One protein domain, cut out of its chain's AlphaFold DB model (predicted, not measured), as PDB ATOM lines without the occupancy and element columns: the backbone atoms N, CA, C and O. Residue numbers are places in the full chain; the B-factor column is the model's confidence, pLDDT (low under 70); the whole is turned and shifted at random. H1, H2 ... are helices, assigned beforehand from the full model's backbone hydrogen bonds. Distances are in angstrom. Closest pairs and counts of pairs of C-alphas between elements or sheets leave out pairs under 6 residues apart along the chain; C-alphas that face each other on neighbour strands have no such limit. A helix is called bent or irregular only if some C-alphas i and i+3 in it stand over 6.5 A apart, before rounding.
ATOM      1  N   VAL A 198     157.724 276.796 234.832       92.69
ATOM      2  CA  VAL A 198     157.255 278.012 235.510       92.69
ATOM      3  C   VAL A 198     156.928 277.724 236.975       92.69
ATOM      4  O   VAL A 198     157.301 278.525 237.839       92.69
ATOM      5  N   LEU A 199     156.287 276.586 237.266       95.31
ATOM      6  CA  LEU A 199     155.967 276.157 238.633       95.31
ATOM      7  C   LEU A 199     157.243 276.026 239.472       95.31
ATOM      8  O   LEU A 199     157.400 276.744 240.463       95.31
ATOM      9  N   TYR A 200     158.198 275.203 239.034       96.12
ATOM     10  CA  TYR A 200     159.445 274.974 239.770       96.12
ATOM     11  C   TYR A 200     160.284 276.237 239.924       96.12
ATOM     12  O   TYR A 200     160.744 276.549 241.023       96.12
ATOM     13  N   LYS A 201     160.425 277.032 238.856       94.19
ATOM     14  CA  LYS A 201     161.121 278.321 238.923       94.19
ATOM     15  C   LYS A 201     160.496 279.244 239.966       94.19
ATOM     16  O   LYS A 201     161.210 279.960 240.668       94.19
ATOM     17  N   THR A 202     159.168 279.246 240.065       95.75
ATOM     18  CA  THR A 202     158.443 280.059 241.044       95.75
ATOM     19  C   THR A 202     158.663 279.549 242.467       95.75
ATOM     20  O   THR A 202     158.930 280.367 243.347       95.75
ATOM     21  N   ILE A 203     158.629 278.232 242.685       97.19
ATOM     22  CA  ILE A 203     158.888 277.603 243.991       97.19
ATOM     23  C   ILE A 203     160.305 277.922 244.477       97.19
ATOM     24  O   ILE A 203     160.473 278.421 245.585       97.19
ATOM     25  N   ILE A 204     161.327 277.740 243.636       95.56
ATOM     26  CA  ILE A 204     162.729 278.007 244.009       95.56
ATOM     27  C   ILE A 204     162.955 279.491 244.313       95.56
ATOM     28  O   ILE A 204     163.691 279.846 245.233       95.56
ATOM     29  N   ARG A 205     162.317 280.391 243.555       94.56
ATOM     30  CA  ARG A 205     162.363 281.831 243.849       94.56
ATOM     31  C   ARG A 205     161.708 282.156 245.188       94.56
ATOM     32  O   ARG A 205     162.198 283.046 245.877       94.56
ATOM     33  N   ASP A 206     160.620 281.477 245.545       97.06
ATOM     34  CA  ASP A 206     159.970 281.649 246.848       97.06
ATOM     35  C   ASP A 206     160.851 281.108 247.985       97.06
ATOM     36  O   ASP A 206     161.083 281.825 248.953       97.06
ATOM     37  N   MET A 207     161.468 279.935 247.798       97.12
ATOM     38  CA  MET A 207     162.475 279.377 248.707       97.12
ATOM     39  C   MET A 207     163.639 280.347 248.942       97.12
ATOM     40  O   MET A 207     163.997 280.633 250.081       97.12
ATOM     41  N   ARG A 208     164.197 280.934 247.877       95.62
ATOM     42  CA  ARG A 208     165.242 281.961 247.999       95.62
ATOM     43  C   ARG A 208     164.777 283.167 248.813       95.62
ATOM     44  O   ARG A 208     165.529 283.657 249.652       95.62
ATOM     45  N   LYS A 209     163.561 283.667 248.562       96.25
ATOM     46  CA  LYS A 209     162.994 284.798 249.316       96.25
ATOM     47  C   LYS A 209     162.841 284.458 250.795       96.25
ATOM     48  O   LYS A 209     163.184 285.299 251.618       96.25
ATOM     49  N   PHE A 210     162.386 283.246 251.109       97.81
ATOM     50  CA  PHE A 210     162.304 282.747 252.479       97.81
ATOM     51  C   PHE A 210     163.669 282.807 253.173       97.81
ATOM     52  O   PHE A 210     163.806 283.519 254.163       97.81
ATOM     53  N   TYR A 211     164.697 282.171 252.606       97.88
ATOM     54  CA  TYR A 211     166.041 282.193 253.194       97.88
ATOM     55  C   TYR A 211     166.621 283.600 253.303       97.88
ATOM     56  O   TYR A 211     167.253 283.932 254.298       97.88
ATOM     57  N   THR A 212     166.364 284.455 252.312       97.06
ATOM     58  CA  THR A 212     166.809 285.853 252.345       97.06
ATOM     59  C   THR A 212     166.162 286.631 253.487       97.06
ATOM     60  O   THR A 212     166.849 287.402 254.155       97.06
ATOM     61  N   ALA A 213     164.860 286.446 253.714       97.69
ATOM     62  CA  ALA A 213     164.139 287.112 254.794       97.69
ATOM     63  C   ALA A 213     164.686 286.676 256.158       97.69
ATOM     64  O   ALA A 213     165.185 287.518 256.901       97.69
ATOM     65  N   VAL A 214     164.715 285.366 256.419       97.62
ATOM     66  CA  VAL A 214     165.183 284.811 257.699       97.62
ATOM     67  C   VAL A 214     166.645 285.191 257.967       97.62
ATOM     68  O   VAL A 214     166.970 285.694 259.040       97.62
ATOM     69  N   PHE A 215     167.522 285.075 256.963       97.94
ATOM     70  CA  PHE A 215     168.923 285.489 257.076       97.94
ATOM     71  C   PHE A 215     169.073 286.963 257.470       97.94
ATOM     72  O   PHE A 215     169.875 287.303 258.341       97.94
ATOM     73  N   ASN A 216     168.318 287.861 256.831       97.38
ATOM     74  CA  ASN A 216     168.379 289.288 257.142       97.38
ATOM     75  C   ASN A 216     167.816 289.604 258.524       97.38
ATOM     76  O   ASN A 216     168.322 290.510 259.192       97.38
ATOM     77  N   ASP A 217     166.770 288.892 258.932       97.06
ATOM     78  CA  ASP A 217     166.138 289.086 260.227       97.06
ATOM     79  C   ASP A 217     167.069 288.659 261.360       97.06
ATOM     80  O   ASP A 217     167.165 289.375 262.356       97.06
ATOM     81  N   GLU A 218     167.838 287.590 261.188       97.00
ATOM     82  CA  GLU A 218     168.765 287.095 262.212       97.00
ATOM     83  C   GLU A 218     170.082 287.874 262.240       97.00
ATOM     84  O   GLU A 218     170.519 288.351 263.287       97.00
ATOM     85  N   THR A 219     170.700 288.091 261.079       96.81
ATOM     86  CA  THR A 219     172.055 288.669 261.001       96.81
ATOM     87  C   THR A 219     172.067 290.193 260.907       96.81
ATOM     88  O   THR A 219     173.105 290.837 261.081       96.81
ATOM     89  N   LYS A 220     170.915 290.795 260.583       95.56
ATOM     90  CA  LYS A 220     170.770 292.220 260.239       95.56
ATOM     91  C   LYS A 220     171.681 292.664 259.082       95.56
ATOM     92  O   LYS A 220     171.956 293.860 258.956       95.56
ATOM     93  N   TYR A 221     172.098 291.737 258.213       95.56
ATOM     94  CA  TYR A 221     173.072 291.981 257.144       95.56
ATOM     95  C   TYR A 221     172.720 293.191 256.265       95.56
ATOM     96  O   TYR A 221     173.501 294.140 256.184       95.56
ATOM     97  N   ILE A 222     171.521 293.231 255.668       92.12
ATOM     98  CA  ILE A 222     171.114 294.337 254.775       92.12
ATOM     99  C   ILE A 222     171.168 295.703 255.459       92.12
ATOM    100  O   ILE A 222     171.589 296.676 254.834       92.12
ATOM    101  N   LYS A 223     170.789 295.789 256.739       88.25
ATOM    102  CA  LYS A 223     170.803 297.059 257.482       88.25
ATOM    103  C   LYS A 223     172.224 297.583 257.696       88.25
ATOM    104  O   LYS A 223     172.411 298.783 257.857       88.25
ATOM    105  N   ARG A 224     173.220 296.695 257.702       89.31
ATOM    106  CA  ARG A 224     174.607 297.005 258.075       89.31
ATOM    107  C   ARG A 224     175.594 296.945 256.906       89.31
ATOM    108  O   ARG A 224     176.710 297.427 257.059       89.31
ATOM    109  N   LYS A 225     175.207 296.416 255.739       88.31
ATOM    110  CA  LYS A 225     176.149 296.105 254.647       88.31
ATOM    111  C   LYS A 225     176.808 297.295 253.949       88.31
ATOM    112  O   LYS A 225     177.828 297.105 253.306       88.31
ATOM    113  N   ARG A 226     176.246 298.510 254.038       84.50
ATOM    114  CA  ARG A 226     176.660 299.674 253.218       84.50
ATOM    115  C   ARG A 226     178.160 300.008 253.308       84.50
ATOM    116  O   ARG A 226     178.689 300.591 252.372       84.50
ATOM    117  N   TYR A 227     178.816 299.633 254.405       79.62
ATOM    118  CA  TYR A 227     180.226 299.933 254.681       79.62
ATOM    119  C   TYR A 227     181.008 298.700 255.147       79.62
ATOM    120  O   TYR A 227     181.915 298.812 255.967       79.62
ATOM    121  N   ARG A 228     180.594 297.504 254.722       84.31
ATOM    122  CA  ARG A 228     181.167 296.248 255.209       84.31
ATOM    123  C   ARG A 228     181.776 295.455 254.059       84.31
ATOM    124  O   ARG A 228     181.205 295.418 252.975       84.31
ATOM    125  N   SER A 229     182.925 294.849 254.326       88.69
ATOM    126  CA  SER A 229     183.691 294.009 253.406       88.69
ATOM    127  C   SER A 229     183.108 292.593 253.284       88.69
ATOM    128  O   SER A 229     182.159 292.221 253.982       88.69
ATOM    129  N   ALA A 230     183.657 291.801 252.360       89.44
ATOM    130  CA  ALA A 230     183.220 290.431 252.086       89.44
ATOM    131  C   ALA A 230     183.305 289.490 253.304       89.44
ATOM    132  O   ALA A 230     182.460 288.608 253.469       89.44
ATOM    133  N   ASP A 231     184.275 289.712 254.192       91.25
ATOM    134  CA  ASP A 231     184.428 289.006 255.469       91.25
ATOM    135  C   ASP A 231     183.171 289.115 256.347       91.25
ATOM    136  O   ASP A 231     182.714 288.114 256.895       91.25
ATOM    137  N   TYR A 232     182.542 290.295 256.410       94.19
ATOM    138  CA  TYR A 232     181.320 290.517 257.177       94.19
ATOM    139  C   TYR A 232     180.168 289.656 256.661       94.19
ATOM    140  O   TYR A 232     179.385 289.130 257.456       94.19
ATOM    141  N   TYR A 233     180.064 289.481 255.339       93.88
ATOM    142  CA  TYR A 233     179.056 288.599 254.760       93.88
ATOM    143  C   TYR A 233     179.299 287.139 255.161       93.88
ATOM    144  O   TYR A 233     178.369 286.471 255.613       93.88
ATOM    145  N   VAL A 234     180.551 286.672 255.090       92.50
ATOM    146  CA  VAL A 234     180.938 285.319 255.524       92.50
ATOM    147  C   VAL A 234     180.669 285.109 257.014       92.50
ATOM    148  O   VAL A 234     180.106 284.083 257.392       92.50
ATOM    149  N   SER A 235     180.990 286.083 257.871       93.75
ATOM    150  CA  SER A 235     180.670 286.031 259.302       93.75
ATOM    151  C   SER A 235     179.166 285.942 259.553       93.75
ATOM    152  O   SER A 235     178.734 285.149 260.387       93.75
ATOM    153  N   CYS A 236     178.355 286.703 258.811       96.12
ATOM    154  CA  CYS A 236     176.897 286.621 258.904       96.12
ATOM    155  C   CYS A 236     176.379 285.248 258.455       96.12
ATOM    156  O   CYS A 236     175.501 284.694 259.107       96.12
ATOM    157  N   LEU A 237     176.928 284.669 257.380       95.06
ATOM    158  CA  LEU A 237     176.565 283.320 256.932       95.06
ATOM    159  C   LEU A 237     176.919 282.256 257.977       95.06
ATOM    160  O   LEU A 237     176.089 281.400 258.263       95.06
ATOM    161  N   ARG A 238     178.107 282.333 258.590       94.12
ATOM    162  CA  ARG A 238     178.500 281.424 259.681       94.12
ATOM    163  C   ARG A 238     177.558 281.538 260.876       94.12
ATOM    164  O   ARG A 238     177.098 280.519 261.377       94.12
ATOM    165  N   LEU A 239     177.236 282.766 261.287       95.12
ATOM    166  CA  LEU A 239     176.276 283.016 262.361       95.12
ATOM    167  C   LEU A 239     174.912 282.399 262.029       95.12
ATOM    168  O   LEU A 239     174.362 281.657 262.836       95.12
ATOM    169  N   TYR A 240     174.406 282.639 260.822       96.69
ATOM    170  CA  TYR A 240     173.130 282.095 260.370       96.69
ATOM    171  C   TYR A 240     173.105 280.560 260.386       96.69
ATOM    172  O   TYR A 240     172.180 279.963 260.932       96.69
ATOM    173  N   ILE A 241     174.149 279.917 259.852       94.50
ATOM    174  CA  ILE A 241     174.268 278.454 259.868       94.50
ATOM    175  C   ILE A 241     174.313 277.928 261.301       94.50
ATOM    176  O   ILE A 241     173.609 276.974 261.612       94.50
ATOM    177  N   SER A 242     175.068 278.578 262.190       93.44
ATOM    178  CA  SER A 242     175.169 278.151 263.590       93.44
ATOM    179  C   SER A 242     173.845 278.154 264.338       93.44
ATOM    180  O   SER A 242     173.619 277.300 265.192       93.44
ATOM    181  N   GLN A 243     172.975 279.105 264.006       94.69
ATOM    182  CA  GLN A 243     171.699 279.291 264.678       94.69
ATOM    183  C   GLN A 243     170.620 278.387 264.081       94.69
ATOM    184  O   GLN A 243     169.897 277.732 264.827       94.69
ATOM    185  N   GLN A 244     170.526 278.326 262.750       95.56
ATOM    186  CA  GLN A 244     169.455 277.592 262.070       95.56
ATOM    187  C   GLN A 244     169.755 276.113 261.838       95.56
ATOM    188  O   GLN A 244     168.823 275.314 261.755       95.56
ATOM    189  N   PHE A 245     171.032 275.749 261.720       94.94
ATOM    190  CA  PHE A 245     171.477 274.405 261.354       94.94
ATOM    191  C   PHE A 245     172.638 273.942 262.254       94.94
ATOM    192  O   PHE A 245     173.738 273.654 261.768       94.94
ATOM    193  N   PRO A 246     172.439 273.891 263.587       93.19
ATOM    194  CA  PRO A 246     173.500 273.560 264.541       93.19
ATOM    195  C   PRO A 246     174.108 272.163 264.330       93.19
ATOM    196  O   PRO A 246     175.237 271.914 264.755       93.19
ATOM    197  N   GLU A 247     173.399 271.246 263.666       92.25
ATOM    198  CA  GLU A 247     173.918 269.933 263.269       92.25
ATOM    199  C   GLU A 247     175.119 270.005 262.315       92.25
ATOM    200  O   GLU A 247     175.872 269.040 262.236       92.25
ATOM    201  N   PHE A 248     175.333 271.132 261.631       89.69
ATOM    202  CA  PHE A 248     176.494 271.330 260.767       89.69
ATOM    203  C   PHE A 248     177.751 271.797 261.511       89.69
ATOM    204  O   PHE A 248     178.845 271.730 260.955       89.69
ATOM    205  N   ILE A 249     177.617 272.277 262.752       83.25
ATOM    206  CA  ILE A 249     178.739 272.835 263.528       83.25
ATOM    207  C   ILE A 249     179.323 271.830 264.514       83.25
ATOM    208  O   ILE A 249     180.525 271.838 264.759       83.25
ATOM    209  N   GLN A 250     178.501 270.928 265.049       68.50
ATOM    210  CA  GLN A 250     178.926 269.972 266.081       68.50
ATOM    211  C   GLN A 250     179.985 268.963 265.618       68.50
ATOM    212  O   GLN A 250     180.561 268.253 266.436       68.50
ATOM    213  N   THR A 251     180.296 268.935 264.327       60.00
ATOM    214  CA  THR A 251     181.430 268.194 263.779       60.00
ATOM    215  C   THR A 251     182.790 268.821 264.121       60.00
ATOM    216  O   THR A 251     183.792 268.113 264.062       60.00
ATOM    217  N   GLN A 252     182.857 270.098 264.527       59.28
ATOM    218  CA  GLN A 252     184.119 270.856 264.611       59.28
ATOM    219  C   GLN A 252     184.740 271.000 266.008       59.28
ATOM    220  O   GLN A 252     185.917 271.342 266.095       59.28
ATOM    221  N   ASP A 253     184.006 270.731 267.089       52.78
ATOM    222  CA  ASP A 253     184.425 271.099 268.457       52.78
ATOM    223  C   ASP A 253     185.423 270.140 269.133       52.78
ATOM    224  O   ASP A 253     185.667 270.225 270.336       52.78
ATOM    225  N   ILE A 254     186.063 269.242 268.386       52.38
ATOM    226  CA  ILE A 254     187.095 268.375 268.959       52.38
ATOM    227  C   ILE A 254     188.449 268.957 268.580       52.38
ATOM    228  O   ILE A 254     188.844 268.915 267.421       52.38
ATOM    229  N   SER A 255     189.150 269.466 269.592       52.69
ATOM    230  CA  SER A 255     190.512 270.025 269.640       52.69
ATOM    231  C   SER A 255     191.637 269.159 269.041       52.69
ATOM    232  O   SER A 255     192.818 269.424 269.266       52.69
ATOM    233  N   GLY A 256     191.299 268.132 268.265       59.25
ATOM    234  CA  GLY A 256     192.225 267.395 267.424       59.25
ATOM    235  C   GLY A 256     192.549 268.140 266.123       59.25
ATOM    236  O   GLY A 256     191.864 269.095 265.749       59.25
ATOM    237  N   PRO A 257     193.602 267.710 265.407       59.44
ATOM    238  CA  PRO A 257     193.871 268.180 264.055       59.44
ATOM    239  C   PRO A 257     192.625 267.923 263.205       59.44
ATOM    240  O   PRO A 257     192.256 266.780 262.951       59.44
ATOM    241  N   ILE A 258     191.935 269.000 262.836       56.94
ATOM    242  CA  ILE A 258     190.699 268.915 262.064       56.94
ATOM    243  C   ILE A 258     191.039 268.245 260.734       56.94
ATOM    244  O   ILE A 258     191.784 268.810 259.927       56.94
ATOM    245  N   ASN A 259     190.501 267.043 260.522       59.88
ATOM    246  CA  ASN A 259     190.608 266.336 259.255       59.88
ATOM    247  C   ASN A 259     190.119 267.273 258.144       59.88
ATOM    248  O   ASN A 259     189.039 267.861 258.245       59.88
ATOM    249  N   GLN A 260     190.927 267.446 257.094       61.53
ATOM    250  CA  GLN A 260     190.650 268.398 256.012       61.53
ATOM    251  C   GLN A 260     189.262 268.183 255.381       61.53
ATOM    252  O   GLN A 260     188.620 269.153 254.985       61.53
ATOM    253  N   GLU A 261     188.758 266.945 255.383       63.00
ATOM    254  CA  GLU A 261     187.427 266.580 254.889       63.00
ATOM    255  C   GLU A 261     186.279 267.256 255.666       63.00
ATOM    256  O   GLU A 261     185.378 267.818 255.047       63.00
ATOM    257  N   GLU A 262     186.320 267.325 257.003       58.56
ATOM    258  CA  GLU A 262     185.241 267.945 257.801       58.56
ATOM    259  C   GLU A 262     185.139 269.464 257.540       58.56
ATOM    260  O   GLU A 262     184.047 270.036 257.512       58.56
ATOM    261  N   ARG A 263     186.271 270.133 257.270       57.91
ATOM    262  CA  ARG A 263     186.282 271.555 256.877       57.91
ATOM    263  C   ARG A 263     185.675 271.787 255.502       57.91
ATOM    264  O   ARG A 263     185.181 272.890 255.255       57.91
ATOM    265  N   THR A 264     185.722 270.812 254.599       58.41
ATOM    266  CA  THR A 264     185.153 271.002 253.260       58.41
ATOM    267  C   THR A 264     183.626 271.103 253.299       58.41
ATOM    268  O   THR A 264     183.084 271.971 252.620       58.41
ATOM    269  N   ASP A 265     182.946 270.367 254.185       75.75
ATOM    270  CA  ASP A 265     181.474 270.319 254.231       75.75
ATOM    271  C   ASP A 265     180.836 271.653 254.673       75.75
ATOM    272  O   ASP A 265     179.960 272.181 253.989       75.75
ATOM    273  N   ILE A 266     181.333 272.298 255.743       81.75
ATOM    274  CA  ILE A 266     180.779 273.601 256.176       81.75
ATOM    275  C   ILE A 266     181.003 274.697 255.131       81.75
ATOM    276  O   ILE A 266     180.178 275.594 254.955       81.75
ATOM    277  N   ASN A 267     182.141 274.648 254.435       83.56
ATOM    278  CA  ASN A 267     182.448 275.629 253.410       83.56
ATOM    279  C   ASN A 267     181.547 275.398 252.203       83.56
ATOM    280  O   ASN A 267     181.010 276.366 251.682       83.56
ATOM    281  N   GLU A 268     181.285 274.151 251.812       84.38
ATOM    282  CA  GLU A 268     180.287 273.846 250.787       84.38
ATOM    283  C   GLU A 268     178.890 274.383 251.152       84.38
ATOM    284  O   GLU A 268     178.244 275.025 250.320       84.38
ATOM    285  N   GLN A 269     178.458 274.255 252.407       87.94
ATOM    286  CA  GLN A 269     177.183 274.814 252.878       87.94
ATOM    287  C   GLN A 269     177.159 276.349 252.853       87.94
ATOM    288  O   GLN A 269     176.185 276.944 252.384       87.94
ATOM    289  N   LEU A 270     178.230 277.000 253.327       89.25
ATOM    290  CA  LEU A 270     178.400 278.457 253.254       89.25
ATOM    291  C   LEU A 270     178.351 278.933 251.803       89.25
ATOM    292  O   LEU A 270     177.688 279.926 251.500       89.25
ATOM    293  N   LEU A 271     179.027 278.209 250.907       87.56
ATOM    294  CA  LEU A 271     179.069 278.519 249.486       87.56
ATOM    295  C   LEU A 271     177.681 278.358 248.846       87.56
ATOM    296  O   LEU A 271     177.226 279.242 248.115       87.56
ATOM    297  N   PHE A 272     176.964 277.286 249.183       90.50
ATOM    298  CA  PHE A 272     175.604 277.048 248.712       90.50
ATOM    299  C   PHE A 272     174.633 278.143 249.173       90.50
ATOM    300  O   PHE A 272     173.968 278.769 248.344       90.50
ATOM    301  N   LEU A 273     174.555 278.400 250.484       92.25
ATOM    302  CA  LEU A 273     173.651 279.401 251.056       92.25
ATOM    303  C   LEU A 273     174.005 280.814 250.597       92.25
ATOM    304  O   LEU A 273     173.109 281.593 250.265       92.25
ATOM    305  N   GLY A 274     175.298 281.131 250.532       92.31
ATOM    306  CA  GLY A 274     175.778 282.414 250.040       92.31
ATOM    307  C   GLY A 274     175.286 282.686 248.619       92.31
ATOM    308  O   GLY A 274     174.658 283.714 248.341       92.31
ATOM    309  N   CYS A 275     175.467 281.706 247.732       90.88
ATOM    310  CA  CYS A 275     174.979 281.786 246.364       90.88
ATOM    311  C   CYS A 275     173.442 281.837 246.278       90.88
ATOM    312  O   CYS A 275     172.891 282.556 245.437       90.88
ATOM    313  N   LEU A 276     172.733 281.096 247.135       92.00
ATOM    314  CA  LEU A 276     171.272 281.092 247.162       92.00
ATOM    315  C   LEU A 276     170.714 282.462 247.575       92.00
ATOM    316  O   LEU A 276     169.771 282.946 246.953       92.00
ATOM    317  N   ILE A 277     171.282 283.106 248.594       94.06
ATOM    318  CA  ILE A 277     170.751 284.343 249.178       94.06
ATOM    319  C   ILE A 277     171.204 285.567 248.360       94.06
ATOM    320  O   ILE A 277     170.383 286.204 247.680       94.06
ATOM    321  N   TYR A 278     172.508 285.866 248.355       92.31
ATOM    322  CA  TYR A 278     173.096 287.037 247.696       92.31
ATOM    323  C   TYR A 278     174.223 286.636 246.740       92.31
ATOM    324  O   TYR A 278     175.395 286.837 247.035       92.31
ATOM    325  N   PRO A 279     173.899 286.157 245.528       88.50
ATOM    326  CA  PRO A 279     174.904 285.640 244.609       88.50
ATOM    327  C   PRO A 279     175.940 286.671 244.152       88.50
ATOM    328  O   PRO A 279     177.041 286.293 243.778       88.50
ATOM    329  N   LYS A 280     175.603 287.969 244.161       87.25
ATOM    330  CA  LYS A 280     176.561 289.034 243.829       87.25
ATOM    331  C   LYS A 280     177.593 289.211 244.941       87.25
ATOM    332  O   LYS A 280     178.784 289.156 244.672       87.25
ATOM    333  N   ASP A 281     177.116 289.354 246.175       89.00
ATOM    334  CA  ASP A 281     177.961 289.518 247.364       89.00
ATOM    335  C   ASP A 281     178.784 288.235 247.620       89.00
ATOM    336  O   ASP A 281     179.918 288.267 248.097       89.00
ATOM    337  N   PHE A 282     178.243 287.088 247.205       85.62
ATOM    338  CA  PHE A 282     178.902 285.794 247.266       85.62
ATOM    339  C   PHE A 282     180.171 285.686 246.407       85.62
ATOM    340  O   PHE A 282     181.133 285.060 246.844       85.62
ATOM    341  N   GLN A 283     180.213 286.298 245.219       85.50
ATOM    342  CA  GLN A 283     181.409 286.250 244.361       85.50
ATOM    343  C   GLN A 283     182.631 286.868 245.048       85.50
ATOM    344  O   GLN A 283     183.754 286.397 244.875       85.50
ATOM    345  N   GLU A 284     182.413 287.909 245.850       86.69
ATOM    346  CA  GLU A 284     183.466 288.549 246.634       86.69
ATOM    347  C   GLU A 284     183.845 287.694 247.850       86.69
ATOM    348  O   GLU A 284     185.023 287.423 248.085       86.69
ATOM    349  N   ALA A 285     182.846 287.172 248.567       85.44
ATOM    350  CA  ALA A 285     183.050 286.272 249.702       85.44
ATOM    351  C   ALA A 285     183.776 284.973 249.330       85.44
ATOM    352  O   ALA A 285     184.549 284.452 250.128       85.44
ATOM    353  N   GLN A 286     183.573 284.455 248.121       86.19
ATOM    354  CA  GLN A 286     184.261 283.259 247.649       86.19
ATOM    355  C   GLN A 286     185.778 283.457 247.583       86.19
ATOM    356  O   GLN A 286     186.517 282.548 247.960       86.19
ATOM    357  N   LYS A 287     186.247 284.630 247.136       84.81
ATOM    358  CA  LYS A 287     187.682 284.954 247.121       84.81
ATOM    359  C   LYS A 287     188.246 284.930 248.536       84.81
ATOM    360  O   LYS A 287     189.211 284.222 248.796       84.81
ATOM    361  N   TYR A 288     187.543 285.582 249.459       85.88
ATOM    362  CA  TYR A 288     187.907 285.603 250.871       85.88
ATOM    363  C   TYR A 288     187.956 284.198 251.503       85.88
ATOM    364  O   TYR A 288     188.894 283.875 252.227       85.88
ATOM    365  N   ILE A 289     186.978 283.329 251.213       83.62
ATOM    366  CA  ILE A 289     186.965 281.942 251.714       83.62
ATOM    367  C   ILE A 289     188.173 281.156 251.183       83.62
ATOM    368  O   ILE A 289     188.793 280.423 251.953       83.62
ATOM    369  N   LYS A 290     188.529 281.319 249.901       82.88
ATOM    370  CA  LYS A 290     189.700 280.657 249.298       82.88
ATOM    371  C   LYS A 290     191.011 281.132 249.932       82.88
ATOM    372  O   LYS A 290     191.850 280.302 250.272       82.88
ATOM    373  N   GLU A 291     191.156 282.440 250.142       84.81
ATOM    374  CA  GLU A 291     192.331 283.045 250.784       84.81
ATOM    375  C   GLU A 291     192.524 282.534 252.219       84.81
ATOM    376  O   GLU A 291     193.629 282.145 252.591       84.81
ATOM    377  N   GLN A 292     191.450 282.441 253.014       81.75
ATOM    378  CA  GLN A 292     191.529 281.940 254.395       81.75
ATOM    379  C   GLN A 292     191.976 280.478 254.514       81.75
ATOM    380  O   GLN A 292     192.454 280.068 255.572       81.75
ATOM    381  N   GLN A 293     191.789 279.672 253.470       76.00
ATOM    382  CA  GLN A 293     192.131 278.253 253.516       76.00
ATOM    383  C   GLN A 293     193.605 277.974 253.189       76.00
ATOM    384  O   GLN A 293     193.994 276.811 253.237       76.00
ATOM    385  N   ASN A 294     194.424 278.990 252.868       70.50
ATOM    386  CA  ASN A 294     195.786 278.809 252.342       70.50
ATOM    387  C   ASN A 294     195.839 277.788 251.185       70.50
ATOM    388  O   ASN A 294     196.839 277.106 250.983       70.50
ATOM    389  N   MET A 295     194.745 277.667 250.426       62.97
ATOM    390  CA  MET A 295     194.626 276.752 249.292       62.97
ATOM    391  C   MET A 295     195.248 277.398 248.053       62.97
ATOM    392  O   MET A 295     194.563 277.651 247.065       62.97
ATOM    393  N   SER A 296     196.542 277.714 248.120       58.06
ATOM    394  CA  SER A 296     197.290 278.296 246.999       58.06
ATOM    395  C   SER A 296     197.415 277.341 245.806       58.06
ATOM    396  O   SER A 296     197.621 277.808 244.691       58.06
ATOM    397  N   ASP A 297     197.229 276.032 246.021       52.72
ATOM    398  CA  ASP A 297     197.465 274.992 245.008       52.72
ATOM    399  C   ASP A 297     196.196 274.449 244.330       52.72
ATOM    400  O   ASP A 297     196.287 273.632 243.408       52.72
ATOM    401  N   ILE A 298     194.997 274.913 244.709       52.72
ATOM    402  CA  ILE A 298     193.779 274.563 243.963       52.72
ATOM    403  C   ILE A 298     193.683 275.474 242.739       52.72
ATOM    404  O   ILE A 298     193.072 276.543 242.755       52.72
ATOM    405  N   THR A 299     194.357 275.007 241.692       46.41
ATOM    406  CA  THR A 299     194.311 275.448 240.296       46.41
ATOM    407  C   THR A 299     192.980 276.085 239.863       46.41
ATOM    408  O   THR A 299     191.883 275.606 240.143       46.41
ATOM    409  N   GLU A 300     193.118 277.173 239.108       53.84
ATOM    410  CA  GLU A 300     192.115 278.113 238.584       53.84
ATOM    411  C   GLU A 300     190.907 277.549 237.787       53.84
ATOM    412  O   GLU A 300     190.146 278.344 237.243       53.84
ATOM    413  N   SER A 301     190.681 276.237 237.657       46.53
ATOM    414  CA  SER A 301     189.991 275.718 236.456       46.53
ATOM    415  C   SER A 301     188.585 275.122 236.596       46.53
ATOM    416  O   SER A 301     188.000 274.768 235.573       46.53
ATOM    417  N   GLU A 302     187.982 275.051 237.781       53.56
ATOM    418  CA  GLU A 302     186.605 274.548 237.904       53.56
ATOM    419  C   GLU A 302     185.653 275.694 238.292       53.56
ATOM    420  O   GLU A 302     185.706 276.149 239.445       53.56
ATOM    421  N   PRO A 303     184.789 276.197 237.373       55.78
ATOM    422  CA  PRO A 303     183.688 277.071 237.757       55.78
ATOM    423  C   PRO A 303     182.934 276.365 238.868       55.78
ATOM    424  O   PRO A 303     182.404 275.265 238.698       55.78
ATOM    425  N   THR A 304     182.983 276.957 240.057       66.81
ATOM    426  CA  THR A 304     182.570 276.227 241.252       66.81
ATOM    427  C   THR A 304     181.133 275.738 241.084       66.81
ATOM    428  O   THR A 304     180.317 276.423 240.463       66.81
ATOM    429  N   LYS A 305     180.787 274.575 241.656       71.69
ATOM    430  CA  LYS A 305     179.416 274.005 241.672       71.69
ATOM    431  C   LYS A 305     178.315 275.052 241.975       71.69
ATOM    432  O   LYS A 305     177.148 274.869 241.644       71.69
ATOM    433  N   TYR A 306     178.687 276.175 242.586       70.12
ATOM    434  CA  TYR A 306     177.850 277.307 242.968       70.12
ATOM    435  C   TYR A 306     177.666 278.374 241.873       70.12
ATOM    436  O   TYR A 306     176.603 278.984 241.792       70.12
ATOM    437  N   GLU A 307     178.617 278.569 240.958       74.31
ATOM    438  CA  GLU A 307     178.379 279.374 239.746       74.31
ATOM    439  C   GLU A 307     177.291 278.740 238.877       74.31
ATOM    440  O   GLU A 307     176.442 279.432 238.307       74.31
ATOM    441  N   ILE A 308     177.266 277.406 238.860       73.75
ATOM    442  CA  ILE A 308     176.221 276.604 238.232       73.75
ATOM    443  C   ILE A 308     174.873 276.866 238.913       73.75
ATOM    444  O   ILE A 308     173.895 277.155 238.224       73.75
ATOM    445  N   LEU A 309     174.818 276.860 240.253       77.62
ATOM    446  CA  LEU A 309     173.608 277.205 241.010       77.62
ATOM    447  C   LEU A 309     173.081 278.588 240.610       77.62
ATOM    448  O   LEU A 309     171.906 278.728 240.260       77.62
ATOM    449  N   HIS A 310     173.956 279.595 240.591       79.00
ATOM    450  CA  HIS A 310     173.602 280.934 240.135       79.00
ATOM    451  C   HIS A 310     173.028 280.893 238.713       79.00
ATOM    452  O   HIS A 310     171.896 281.326 238.485       79.00
ATOM    453  N   ALA A 311     173.755 280.310 237.760       82.69
ATOM    454  CA  ALA A 311     173.313 280.206 236.375       82.69
ATOM    455  C   ALA A 311     171.951 279.504 236.255       82.69
ATOM    456  O   ALA A 311     171.095 279.956 235.487       82.69
ATOM    457  N   TYR A 312     171.706 278.450 237.035       82.25
ATOM    458  CA  TYR A 312     170.471 277.664 237.012       82.25
ATOM    459  C   TYR A 312     169.267 278.463 237.516       82.25
ATOM    460  O   TYR A 312     168.166 278.331 236.979       82.25
ATOM    461  N   MET A 313     169.474 279.369 238.473       76.75
ATOM    462  CA  MET A 313     168.412 280.238 238.979       76.75
ATOM    463  C   MET A 313     167.997 281.338 237.986       76.75
ATOM    464  O   MET A 313     166.820 281.721 237.952       76.75
ATOM    465  N   TYR A 314     168.924 281.847 237.164       80.75
ATOM    466  CA  TYR A 314     168.630 282.903 236.178       80.75
ATOM    467  C   TYR A 314     168.228 282.348 234.805       80.75
ATOM    468  O   TYR A 314     167.295 282.864 234.187       80.75
ATOM    469  N   SER A 315     168.861 281.260 234.363       88.69
ATOM    470  CA  SER A 315     168.632 280.594 233.072       88.69
ATOM    471  C   SER A 315     167.949 279.234 233.245       88.69
ATOM    472  O   SER A 315     168.452 278.199 232.810       88.69
ATOM    473  N   PHE A 316     166.806 279.257 233.929       89.50
ATOM    474  CA  PHE A 316     166.071 278.069 234.363       89.50
ATOM    475  C   PHE A 316     165.640 277.154 233.203       89.50
ATOM    476  O   PHE A 316     165.031 277.619 232.240       89.50
ATOM    477  N   SER A 317     165.890 275.851 233.348       91.44
ATOM    478  CA  SER A 317     165.339 274.768 232.523       91.44
ATOM    479  C   SER A 317     165.061 273.541 233.400       91.44
ATOM    480  O   SER A 317     165.614 273.432 234.495       91.44
ATOM    481  N   LEU A 318     164.225 272.606 232.933       91.44
ATOM    482  CA  LEU A 318     163.947 271.366 233.676       91.44
ATOM    483  C   LEU A 318     165.192 270.492 233.848       91.44
ATOM    484  O   LEU A 318     165.361 269.880 234.890       91.44
ATOM    485  N   GLU A 319     166.085 270.480 232.864       90.75
ATOM    486  CA  GLU A 319     167.368 269.779 232.942       90.75
ATOM    487  C   GLU A 319     168.263 270.351 234.049       90.75
ATOM    488  O   GLU A 319     168.748 269.623 234.912       90.75
ATOM    489  N   LYS A 320     168.416 271.679 234.084       91.56
ATOM    490  CA  LYS A 320     169.172 272.369 235.137       91.56
ATOM    491  C   LYS A 320     168.537 272.165 236.504       91.56
ATOM    492  O   LYS A 320     169.235 271.998 237.498       91.56
ATOM    493  N   PHE A 321     167.208 272.150 236.551       93.06
ATOM    494  CA  PHE A 321     166.481 271.841 237.769       93.06
ATOM    495  C   PHE A 321     166.702 270.396 238.228       93.06
ATOM    496  O   PHE A 321     166.942 270.175 239.408       93.06
ATOM    497  N   HIS A 322     166.702 269.430 237.309       92.44
ATOM    498  CA  HIS A 322     167.019 268.036 237.607       92.44
ATOM    499  C   HIS A 322     168.434 267.888 238.184       92.44
ATOM    500  O   HIS A 322     168.628 267.205 239.183       92.44
ATOM    501  N   ALA A 323     169.426 268.567 237.607       90.44
ATOM    502  CA  ALA A 323     170.772 268.594 238.177       90.44
ATOM    503  C   ALA A 323     170.781 269.218 239.586       90.44
ATOM    504  O   ALA A 323     171.443 268.711 240.486       90.44
ATOM    505  N   LEU A 324     169.999 270.282 239.794       91.62
ATOM    506  CA  LEU A 324     169.916 270.989 241.068       91.62
ATOM    507  C   LEU A 324     169.319 270.138 242.201       91.62
ATOM    508  O   LEU A 324     169.892 270.101 243.283       91.62
ATOM    509  N   VAL A 325     168.209 269.432 241.961       93.94
ATOM    510  CA  VAL A 325     167.552 268.577 242.978       93.94
ATOM    511  C   VAL A 325     168.366 267.344 243.368       93.94
ATOM    512  O   VAL A 325     168.026 266.670 244.332       93.94
ATOM    513  N   ASN A 326     169.423 267.030 242.618       90.50
ATOM    514  CA  ASN A 326     170.345 265.948 242.944       90.50
ATOM    515  C   ASN A 326     171.537 266.419 243.794       90.50
ATOM    516  O   ASN A 326     172.339 265.586 244.211       90.50
ATOM    517  N   LEU A 327     171.665 267.723 244.072       91.25
ATOM    518  CA  LEU A 327     172.673 268.237 244.999       91.25
ATOM    519  C   LEU A 327     172.198 268.065 246.445       91.25
ATOM    520  O   LEU A 327     171.157 268.604 246.815       91.25
ATOM    521  N   ASP A 328     173.008 267.413 247.282       92.44
ATOM    522  CA  ASP A 328     172.686 267.144 248.694       92.44
ATOM    523  C   ASP A 328     172.271 268.409 249.457       92.44
ATOM    524  O   ASP A 328     171.256 268.425 250.153       92.44
ATOM    525  N   HIS A 329     173.026 269.496 249.272       92.75
ATOM    526  CA  HIS A 329     172.746 270.791 249.884       92.75
ATOM    527  C   HIS A 329     171.383 271.339 249.456       92.75
ATOM    528  O   HIS A 329     170.582 271.729 250.304       92.75
ATOM    529  N   PHE A 330     171.081 271.327 248.152       94.38
ATOM    530  CA  PHE A 330     169.776 271.778 247.672       94.38
ATOM    531  C   PHE A 330     168.658 270.931 248.270       94.38
ATOM    532  O   PHE A 330     167.683 271.494 248.761       94.38
ATOM    533  N   SER A 331     168.816 269.608 248.276       96.38
ATOM    534  CA  SER A 331     167.833 268.685 248.838       96.38
ATOM    535  C   SER A 331     167.576 268.952 250.317       96.38
ATOM    536  O   SER A 331     166.421 269.046 250.735       96.38
ATOM    537  N   TYR A 332     168.639 269.141 251.102       97.06
ATOM    538  CA  TYR A 332     168.546 269.452 252.525       97.06
ATOM    539  C   TYR A 332     167.783 270.768 252.763       97.06
ATOM    540  O   TYR A 332     166.799 270.797 253.510       97.06
ATOM    541  N   PHE A 333     168.186 271.854 252.094       97.00
ATOM    542  CA  PHE A 333     167.547 273.161 252.269       97.00
ATOM    543  C   PHE A 333     166.117 273.182 251.709       97.00
ATOM    544  O   PHE A 333     165.217 273.762 252.314       97.00
ATOM    545  N   TYR A 334     165.844 272.491 250.603       98.12
ATOM    546  CA  TYR A 334     164.479 272.375 250.103       98.12
ATOM    547  C   TYR A 334     163.567 271.649 251.101       98.12
ATOM    548  O   TYR A 334     162.467 272.129 251.357       98.12
ATOM    549  N   CYS A 335     164.016 270.544 251.710       98.50
ATOM    550  CA  CYS A 335     163.243 269.838 252.736       98.50
ATOM    551  C   CYS A 335     162.955 270.727 253.954       98.50
ATOM    552  O   CYS A 335     161.819 270.763 254.429       98.50
ATOM    553  N   PHE A 336     163.938 271.507 254.419       98.19
ATOM    554  CA  PHE A 336     163.710 272.494 255.479       98.19
ATOM    555  C   PHE A 336     162.673 273.548 255.066       98.19
ATOM    556  O   PHE A 336     161.723 273.809 255.802       98.19
ATOM    557  N   TYR A 337     162.804 274.134 253.872       98.50
ATOM    558  CA  TYR A 337     161.821 275.082 253.342       98.50
ATOM    559  C   TYR A 337     160.422 274.462 253.223       98.50
ATOM    560  O   TYR A 337     159.435 275.106 253.579       98.50
ATOM    561  N   PHE A 338     160.321 273.216 252.758       98.56
ATOM    562  CA  PHE A 338     159.056 272.504 252.634       98.56
ATOM    563  C   PHE A 338     158.385 272.338 254.003       98.56
ATOM    564  O   PHE A 338     157.222 272.709 254.161       98.56
ATOM    565  N   GLU A 339     159.132 271.882 255.011       98.19
ATOM    566  CA  GLU A 339     158.645 271.759 256.387       98.19
ATOM    567  C   GLU A 339     158.132 273.100 256.932       98.19
ATOM    568  O   GLU A 339     157.017 273.180 257.448       98.19
ATOM    569  N   GLN A 340     158.925 274.169 256.817       98.06
ATOM    570  CA  GLN A 340     158.594 275.446 257.455       98.06
ATOM    571  C   GLN A 340     157.531 276.241 256.687       98.06
ATOM    572  O   GLN A 340     156.619 276.799 257.286       98.06
ATOM    573  N   GLN A 341     157.631 276.318 255.362       98.12
ATOM    574  CA  GLN A 341     156.758 277.176 254.560       98.12
ATOM    575  C   GLN A 341     155.577 276.416 253.968       98.12
ATOM    576  O   GLN A 341     154.445 276.890 254.026       98.12
ATOM    577  N   ILE A 342     155.809 275.236 253.394       98.00
ATOM    578  CA  ILE A 342     154.757 274.515 252.672       98.00
ATOM    579  C   ILE A 342     153.819 273.789 253.639       98.00
ATOM    580  O   ILE A 342     152.602 273.880 253.458       98.00
ATOM    581  N   ILE A 343     154.361 273.115 254.660       97.12
ATOM    582  CA  ILE A 343     153.568 272.419 255.684       97.12
ATOM    583  C   ILE A 343     153.077 273.413 256.742       97.12
ATOM    584  O   ILE A 343     151.883 273.698 256.782       97.12
ATOM    585  N   LYS A 344     153.972 273.968 257.574       97.19
ATOM    586  CA  LYS A 344     153.566 274.734 258.770       97.19
ATOM    587  C   LYS A 344     152.831 276.035 258.451       97.19
ATOM    588  O   LYS A 344     151.816 276.322 259.073       97.19
ATOM    589  N   ASN A 345     153.319 276.801 257.477       97.62
ATOM    590  CA  ASN A 345     152.739 278.107 257.148       97.62
ATOM    591  C   ASN A 345     151.698 278.051 256.027       97.62
ATOM    592  O   ASN A 345     151.203 279.092 255.620       97.62
ATOM    593  N   ASP A 346     151.395 276.877 255.474       96.88
ATOM    594  CA  ASP A 346     150.452 276.728 254.361       96.88
ATOM    595  C   ASP A 346     150.673 277.743 253.211       96.88
ATOM    596  O   ASP A 346     149.742 278.308 252.630       96.88
ATOM    597  N   ARG A 347     151.949 277.994 252.880       97.56
ATOM    598  CA  ARG A 347     152.403 279.093 252.008       97.56
ATOM    599  C   ARG A 347     151.677 279.184 250.663       97.56
ATOM    600  O   ARG A 347     151.495 280.281 250.139       97.56
ATOM    601  N   ILE A 348     151.279 278.042 250.099       97.25
ATOM    602  CA  ILE A 348     150.573 277.964 248.810       97.25
ATOM    603  C   ILE A 348     149.201 278.643 248.896       97.25
ATOM    604  O   ILE A 348     148.855 279.387 247.982       97.25
ATOM    605  N   LYS A 349     148.450 278.444 249.988       95.75
ATOM    606  CA  LYS A 349     147.143 279.091 250.178       95.75
ATOM    607  C   LYS A 349     147.267 280.573 250.484       95.75
ATOM    608  O   LYS A 349     146.482 281.368 249.989       95.75
ATOM    609  N   GLN A 350     148.262 280.939 251.289       96.56
ATOM    610  CA  GLN A 350     148.449 282.320 251.738       96.56
ATOM    611  C   GLN A 350     148.855 283.282 250.616       96.56
ATOM    612  O   GLN A 350     148.769 284.495 250.782       96.56
ATOM    613  N   LYS A 351     149.369 282.768 249.496       96.44
ATOM    614  CA  LYS A 351     149.882 283.588 248.401       96.44
ATOM    615  C   LYS A 351     148.952 283.502 247.203       96.44
ATOM    616  O   LYS A 351     148.985 282.505 246.490       96.44
ATOM    617  N   ASP A 352     148.229 284.580 246.912       95.00
ATOM    618  CA  ASP A 352     147.204 284.650 245.856       95.00
ATOM    619  C   ASP A 352     147.643 284.039 244.519       95.00
ATOM    620  O   ASP A 352     146.936 283.224 243.923       95.00
ATOM    621  N   SER A 353     148.860 284.366 244.067       92.62
ATOM    622  CA  SER A 353     149.402 283.860 242.800       92.62
ATOM    623  C   SER A 353     149.579 282.337 242.775       92.62
ATOM    624  O   SER A 353     149.503 281.731 241.713       92.62
ATOM    625  N   MET A 354     149.893 281.734 243.928       95.69
ATOM    626  CA  MET A 354     150.018 280.282 244.071       95.69
ATOM    627  C   MET A 354     148.665 279.637 244.353       95.69
ATOM    628  O   MET A 354     148.388 278.576 243.805       95.69
ATOM    629  N   ASN A 355     147.811 280.295 245.139       94.94
ATOM    630  CA  ASN A 355     146.500 279.786 245.516       94.94
ATOM    631  C   ASN A 355     145.598 279.558 244.294       94.94
ATOM    632  O   ASN A 355     144.926 278.535 244.208       94.94
ATOM    633  N   LYS A 356     145.671 280.448 243.291       93.31
ATOM    634  CA  LYS A 356     144.958 280.292 242.010       93.31
ATOM    635  C   LYS A 356     145.248 278.956 241.305       93.31
ATOM    636  O   LYS A 356     144.386 278.431 240.614       93.31
ATOM    637  N   HIS A 357     146.455 278.420 241.473       93.88
ATOM    638  CA  HIS A 357     146.904 277.162 240.872       93.88
ATOM    639  C   HIS A 357     147.389 276.192 241.960       93.88
ATOM    640  O   HIS A 357     148.410 275.516 241.798       93.88
ATOM    641  N   SER A 358     146.701 276.175 243.106       94.56
ATOM    642  CA  SER A 358     147.164 275.518 244.333       94.56
ATOM    643  C   SER A 358     147.478 274.038 244.124       94.56
ATOM    644  O   SER A 358     148.544 273.589 244.541       94.56
ATOM    645  N   GLU A 359     146.625 273.304 243.411       94.25
ATOM    646  CA  GLU A 359     146.824 271.885 243.099       94.25
ATOM    647  C   GLU A 359     148.126 271.631 242.327       94.25
ATOM    648  O   GLU A 359     148.915 270.762 242.701       94.25
ATOM    649  N   GLN A 360     148.395 272.434 241.293       94.31
ATOM    650  CA  GLN A 360     149.611 272.329 240.483       94.31
ATOM    651  C   GLN A 360     150.861 272.650 241.308       94.31
ATOM    652  O   GLN A 360     151.890 271.992 241.155       94.31
ATOM    653  N   TYR A 361     150.785 273.640 242.203       96.75
ATOM    654  CA  TYR A 361     151.886 273.966 243.107       96.75
ATOM    655  C   TYR A 361     152.107 272.898 244.183       96.75
ATOM    656  O   TYR A 361     153.261 272.603 244.486       96.75
ATOM    657  N   ILE A 362     151.047 272.304 244.742       96.69
ATOM    658  CA  ILE A 362     151.151 271.200 245.710       96.69
ATOM    659  C   ILE A 362     151.835 270.004 245.047       96.69
ATOM    660  O   ILE A 362     152.825 269.497 245.572       96.69
ATOM    661  N   GLU A 363     151.361 269.610 243.865       96.25
ATOM    662  CA  GLU A 363     151.936 268.507 243.095       96.25
ATOM    663  C   GLU A 363     153.403 268.777 242.746       96.25
ATOM    664  O   GLU A 363     154.271 267.946 243.010       96.25
ATOM    665  N   ALA A 364     153.709 269.974 242.236       96.88
ATOM    666  CA  ALA A 364     155.080 270.375 241.960       96.88
ATOM    667  C   ALA A 364     155.950 270.265 243.219       96.88
ATOM    668  O   ALA A 364     156.985 269.608 243.171       96.88
ATOM    669  N   CYS A 365     155.527 270.834 244.352       98.06
ATOM    670  CA  CYS A 365     156.282 270.777 245.602       98.06
ATOM    671  C   CYS A 365     156.518 269.333 246.089       98.06
ATOM    672  O   CYS A 365     157.618 269.033 246.563       98.06
ATOM    673  N   ASN A 366     155.529 268.445 245.943       97.69
ATOM    674  CA  ASN A 366     155.637 267.027 246.300       97.69
ATOM    675  C   ASN A 366     156.607 266.268 245.377       97.69
ATOM    676  O   ASN A 366     157.389 265.449 245.863       97.69
ATOM    677  N   ILE A 367     156.622 266.573 244.074       96.94
ATOM    678  CA  ILE A 367     157.606 266.015 243.131       96.94
ATOM    679  C   ILE A 367     159.026 266.426 243.537       96.94
ATOM    680  O   ILE A 367     159.903 265.565 243.632       96.94
ATOM    681  N   ILE A 368     159.262 267.713 243.837       97.50
ATOM    682  CA  ILE A 368     160.585 268.166 244.301       97.50
ATOM    683  C   ILE A 368     160.965 267.434 245.594       97.50
ATOM    684  O   ILE A 368     162.085 266.934 245.694       97.50
ATOM    685  N   LEU A 369     160.040 267.326 246.557       98.00
ATOM    686  CA  LEU A 369     160.284 266.637 247.826       98.00
ATOM    687  C   LEU A 369     160.697 265.181 247.591       98.00
ATOM    688  O   LEU A 369     161.696 264.740 248.151       98.00
ATOM    689  N   LYS A 370     159.987 264.445 246.726       97.50
ATOM    690  CA  LYS A 370     160.315 263.051 246.383       97.50
ATOM    691  C   LYS A 370     161.744 262.917 245.844       97.50
ATOM    692  O   LYS A 370     162.472 262.014 246.257       97.50
ATOM    693  N   LEU A 371     162.158 263.815 244.950       96.31
ATOM    694  CA  LEU A 371     163.508 263.803 244.379       96.31
ATOM    695  C   LEU A 371     164.574 264.167 245.421       96.31
ATOM    696  O   LEU A 371     165.582 263.470 245.532       96.31
ATOM    697  N   CYS A 372     164.309 265.181 246.247       97.44
ATOM    698  CA  CYS A 372     165.209 265.591 247.326       97.44
ATOM    699  C   CYS A 372     165.397 264.468 248.353       97.44
ATOM    700  O   CYS A 372     166.525 264.177 248.745       97.44
ATOM    701  N   LYS A 373     164.320 263.768 248.734       97.56
ATOM    702  CA  LYS A 373     164.391 262.583 249.599       97.56
ATOM    703  C   LYS A 373     165.299 261.506 249.012       97.56
ATOM    704  O   LYS A 373     166.138 260.984 249.731       97.56
ATOM    705  N   LYS A 374     165.195 261.219 247.708       96.88
ATOM    706  CA  LYS A 374     166.064 260.240 247.029       96.88
ATOM    707  C   LYS A 374     167.543 260.643 247.102       96.88
ATOM    708  O   LYS A 374     168.381 259.791 247.392       96.88
ATOM    709  N   SER A 375     167.865 261.915 246.859       95.62
ATOM    710  CA  SER A 375     169.231 262.452 247.004       95.62
ATOM    711  C   SER A 375     169.726 262.321 248.451       95.62
ATOM    712  O   SER A 375     170.788 261.747 248.690       95.62
ATOM    713  N   LEU A 376     168.908 262.711 249.430       96.44
ATOM    714  CA  LEU A 376     169.238 262.594 250.850       96.44
ATOM    715  C   LEU A 376     169.412 261.145 251.320       96.44
ATOM    716  O   LEU A 376     170.323 260.869 252.096       96.44
ATOM    717  N   SER A 377     168.609 260.198 250.828       96.94
ATOM    718  CA  SER A 377     168.786 258.773 251.132       96.94
ATOM    719  C   SER A 377     170.126 258.242 250.628       96.94
ATOM    720  O   SER A 377     170.741 257.416 251.298       96.94
ATOM    721  N   LYS A 378     170.611 258.713 249.470       95.69
ATOM    722  CA  LYS A 378     171.954 258.364 248.979       95.69
ATOM    723  C   LYS A 378     173.034 258.945 249.885       95.69
ATOM    724  O   LYS A 378     173.926 258.213 250.298       95.69
ATOM    725  N   LYS A 379     172.909 260.224 250.252       94.38
ATOM    726  CA  LYS A 379     173.835 260.879 251.183       94.38
ATOM    727  C   LYS A 379     173.887 260.163 252.533       94.38
ATOM    728  O   LYS A 379     174.974 259.918 253.044       94.38
ATOM    729  N   LEU A 380     172.739 259.758 253.075       95.38
ATOM    730  CA  LEU A 380     172.651 259.055 254.357       95.38
ATOM    731  C   LEU A 380     173.397 257.712 254.363       95.38
ATOM    732  O   LEU A 380     173.963 257.352 255.390       95.38
ATOM    733  N   LYS A 381     173.424 256.997 253.230       95.38
ATOM    734  CA  LYS A 381     174.167 255.731 253.082       95.38
ATOM    735  C   LYS A 381     175.685 255.922 253.080       95.38
ATOM    736  O   LYS A 381     176.402 255.003 253.453       95.38
ATOM    737  N   ILE A 382     176.159 257.082 252.625       93.19
ATOM    738  CA  ILE A 382     177.591 257.400 252.498       93.19
ATOM    739  C   ILE A 382     178.114 258.082 253.771       93.19
ATOM    740  O   ILE A 382     179.303 258.010 254.071       93.19
ATOM    741  N   LEU A 383     177.237 258.747 254.528       89.25
ATOM    742  CA  LEU A 383     177.596 259.398 255.783       89.25
ATOM    743  C   LEU A 383     178.112 258.369 256.808       89.25
ATOM    744  O   LEU A 383     177.385 257.422 257.122       89.25
ATOM    745  N   PRO A 384     179.324 258.560 257.363       88.62
ATOM    746  CA  PRO A 384     179.912 257.606 258.291       88.62
ATOM    747  C   PRO A 384     179.116 257.552 259.596       88.62
ATOM    748  O   PRO A 384     178.627 258.576 260.092       88.62
ATOM    749  N   ASP A 385     179.009 256.347 260.156       88.94
ATOM    750  CA  ASP A 385     178.332 256.094 261.427       88.94
ATOM    751  C   ASP A 385     179.226 256.495 262.605       88.94
ATOM    752  O   ASP A 385     179.880 255.676 263.245       88.94
ATOM    753  N   GLN A 386     179.342 257.802 262.810       86.56
ATOM    754  CA  GLN A 386     180.113 258.404 263.890       86.56
ATOM    755  C   GLN A 386     179.196 259.286 264.731       86.56
ATOM    756  O   GLN A 386     178.359 260.007 264.179       86.56
ATOM    757  N   ASP A 387     179.414 259.305 266.049       84.00
ATOM    758  CA  ASP A 387     178.625 260.099 267.004       84.00
ATOM    759  C   ASP A 387     178.523 261.578 266.606       84.00
ATOM    760  O   ASP A 387     177.465 262.197 266.748       84.00
ATOM    761  N   LYS A 388     179.587 262.135 266.011       84.06
ATOM    762  CA  LYS A 388     179.615 263.521 265.517       84.06
ATOM    763  C   LYS A 388     178.524 263.824 264.482       84.06
ATOM    764  O   LYS A 388     178.007 264.936 264.441       84.06
ATOM    765  N   ASN A 389     178.160 262.842 263.655       87.69
ATOM    766  CA  ASN A 389     177.174 262.999 262.584       87.69
ATOM    767  C   ASN A 389     175.765 262.587 263.011       87.69
ATOM    768  O   ASN A 389     174.837 262.689 262.208       87.69
ATOM    769  N   LEU A 390     175.573 262.131 264.252       91.75
ATOM    770  CA  LEU A 390     174.302 261.570 264.705       91.75
ATOM    771  C   LEU A 390     173.139 262.550 264.507       91.75
ATOM    772  O   LEU A 390     172.109 262.174 263.948       91.75
ATOM    773  N   LYS A 391     173.311 263.824 264.886       93.69
ATOM    774  CA  LYS A 391     172.252 264.838 264.729       93.69
ATOM    775  C   LYS A 391     171.932 265.121 263.264       93.69
ATOM    776  O   LYS A 391     170.760 265.229 262.910       93.69
ATOM    777  N   LEU A 392     172.953 265.183 262.407       93.69
ATOM    778  CA  LEU A 392     172.761 265.368 260.971       93.69
ATOM    779  C   LEU A 392     172.040 264.163 260.351       93.69
ATOM    780  O   LEU A 392     171.065 264.347 259.624       93.69
ATOM    781  N   ARG A 393     172.453 262.930 260.682       94.88
ATOM    782  CA  ARG A 393     171.791 261.695 260.227       94.88
ATOM    783  C   ARG A 393     170.331 261.653 260.673       94.88
ATOM    784  O   ARG A 393     169.464 261.398 259.846       94.88
ATOM    785  N   GLN A 394     170.044 261.977 261.936       96.12
ATOM    786  CA  GLN A 394     168.675 262.059 262.461       96.12
ATOM    787  C   GLN A 394     167.835 263.107 261.720       96.12
ATOM    788  O   GLN A 394     166.686 262.843 261.363       96.12
ATOM    789  N   ARG A 395     168.400 264.291 261.451       96.88
ATOM    790  CA  ARG A 395     167.707 265.340 260.695       96.88
ATOM    791  C   ARG A 395     167.416 264.903 259.260       96.88
ATOM    792  O   ARG A 395     166.294 265.072 258.789       96.88
ATOM    793  N   ILE A 396     168.402 264.318 258.583       97.31
ATOM    794  CA  ILE A 396     168.253 263.787 257.225       97.31
ATOM    795  C   ILE A 396     167.198 262.678 257.197       97.31
ATOM    796  O   ILE A 396     166.323 262.708 256.335       97.31
ATOM    797  N   GLN A 397     167.229 261.751 258.155       97.94
ATOM    798  CA  GLN A 397     166.242 260.680 258.270       97.94
ATOM    799  C   GLN A 397     164.827 261.247 258.440       97.94
ATOM    800  O   GLN A 397     163.934 260.910 257.669       97.94
ATOM    801  N   ARG A 398     164.641 262.229 259.331       98.12
ATOM    802  CA  ARG A 398     163.362 262.945 259.473       98.12
ATOM    803  C   ARG A 398     162.889 263.569 258.157       98.12
ATOM    804  O   ARG A 398     161.694 263.558 257.872       98.12
ATOM    805  N   TYR A 399     163.789 264.136 257.353       98.19
ATOM    806  CA  TYR A 399     163.423 264.676 256.040       98.19
ATOM    807  C   TYR A 399     163.043 263.586 255.034       98.19
ATOM    808  O   TYR A 399     162.120 263.790 254.246       98.19
ATOM    809  N   ILE A 400     163.705 262.428 255.073       98.06
ATOM    810  CA  ILE A 400     163.348 261.254 254.266       98.06
ATOM    811  C   ILE A 400     161.945 260.755 254.635       98.06
ATOM    812  O   ILE A 400     161.156 260.449 253.738       98.06
ATOM    813  N   ASP A 401     161.593 260.782 255.918       97.94
ATOM    814  CA  ASP A 401     160.307 260.295 256.431       97.94
ATOM    815  C   ASP A 401     159.169 261.331 256.334       97.94
ATOM    816  O   ASP A 401     158.005 261.007 256.537       97.94
ATOM    817  N   MET A 402     159.471 262.579 255.963       97.44
ATOM    818  CA  MET A 402     158.508 263.690 255.931       97.44
ATOM    819  C   MET A 402     157.317 263.443 254.992       97.44
ATOM    820  O   MET A 402     157.500 263.245 253.795       97.44
TER     821      MET A 402
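AT A GLANCE: This is residues 198 to 402 of the 466 residues of an uncharacterized protein of Stylonychia lemnae (UniProt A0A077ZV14). Look for two groups of helices with the long H1 running past both: H3 crosses H4 and H5 of a small up-and-down bundle, H4, H5 and H6, and H8 packs on the hairpin of H11 and H12. H7 bridges H6 and H11, the short H9 and H10 sit at one end, and residues 255 to 261 stick out at the opposite end. The printed part has 205 residues with twelve named helices, H1 to H12 in order, and no named strand: all helix. It is compact, with a radius of gyration of the C-alphas of 17.5 A and spans of 52 by 44 by 33 A.

IN THESE COORDINATES: Find C-alpha 198 at (157.255, 278.012, 235.510); from there H1 runs 31.3 A to residue 219. Next come H2, residues 221 to 227, irregular with C-alphas 223 and 226 7.7 A apart, and H3, 230 to 244, 21.3 A. H4, 260 to 277, measures 26.4 A; H5 is 279 to 292, H6 305 to 314 and H7 318 to 325. H8, 328 to 344, measures 22.9 A and has a kink of 29 degrees near residue 338. After H9, 347 to 350, and H10, 352 to 355, H11 runs 36.3 A from 358 to 382. H12, 387 to 401, is irregular with C-alphas 388 and 391 7.5 A apart, and it ends with C-alpha 401 at (160.307, 260.295, 256.431).

HOW THE PARTS SIT: Start at H1: its residues 215 to 219 alone touch H3, about perpendicular at 83 degrees, closest C-alphas Thr 219 and Cys 236, 5.7 A. Its residues 199 to 203 alone touch H11, closest C-alphas Leu 199 and Tyr 361, 6.4 A. H2 is close to H1 but not clearly touching, C-alphas 216 and 222 being closest at 6.2 A. H4 and H5 form a hairpin, a shallow tilt of 20 degrees, closest C-alphas Gly 274 and Phe 282, 5.4 A. H6 touches H4 at Tyr 306 and Phe 272, closest C-alphas, 6.2 A. H7 touches H11, closest C-alphas Val 325 and Cys 372, 5.8 A. H8 touches H11, opposite ways at a steep tilt of 42 degrees, closest C-alphas Ser 331 and Cys 372, 4.3 A. H9 and H10 touch only at the corner, and only just, with 3 pairs of C-alphas within 8 A. H11 and H12 form a hairpin, closest C-alphas Lys 373 and Ile 400, 5.0 A. Every O i to N i+4 pair is within hydrogen-bond range in H1, H3, H6, H7 and H11; H4 has 11 of 14, H5 8 of 10, H8 11 of 13, H12 9 of 11, and H2 1 of 3, with 1 of 4 O i to N i+3 pairs, while H9 and H10 are too short for an i+4 pair.

THE WHOLE: The two C-alphas farthest apart are those of Gly 256 and Lys 356, 55.2 A. The printed part has no cut; its long links are H3 to H4 and H5 to H6. Look for pLDDT under 70 at residues 250 to 264 and 295 to 304.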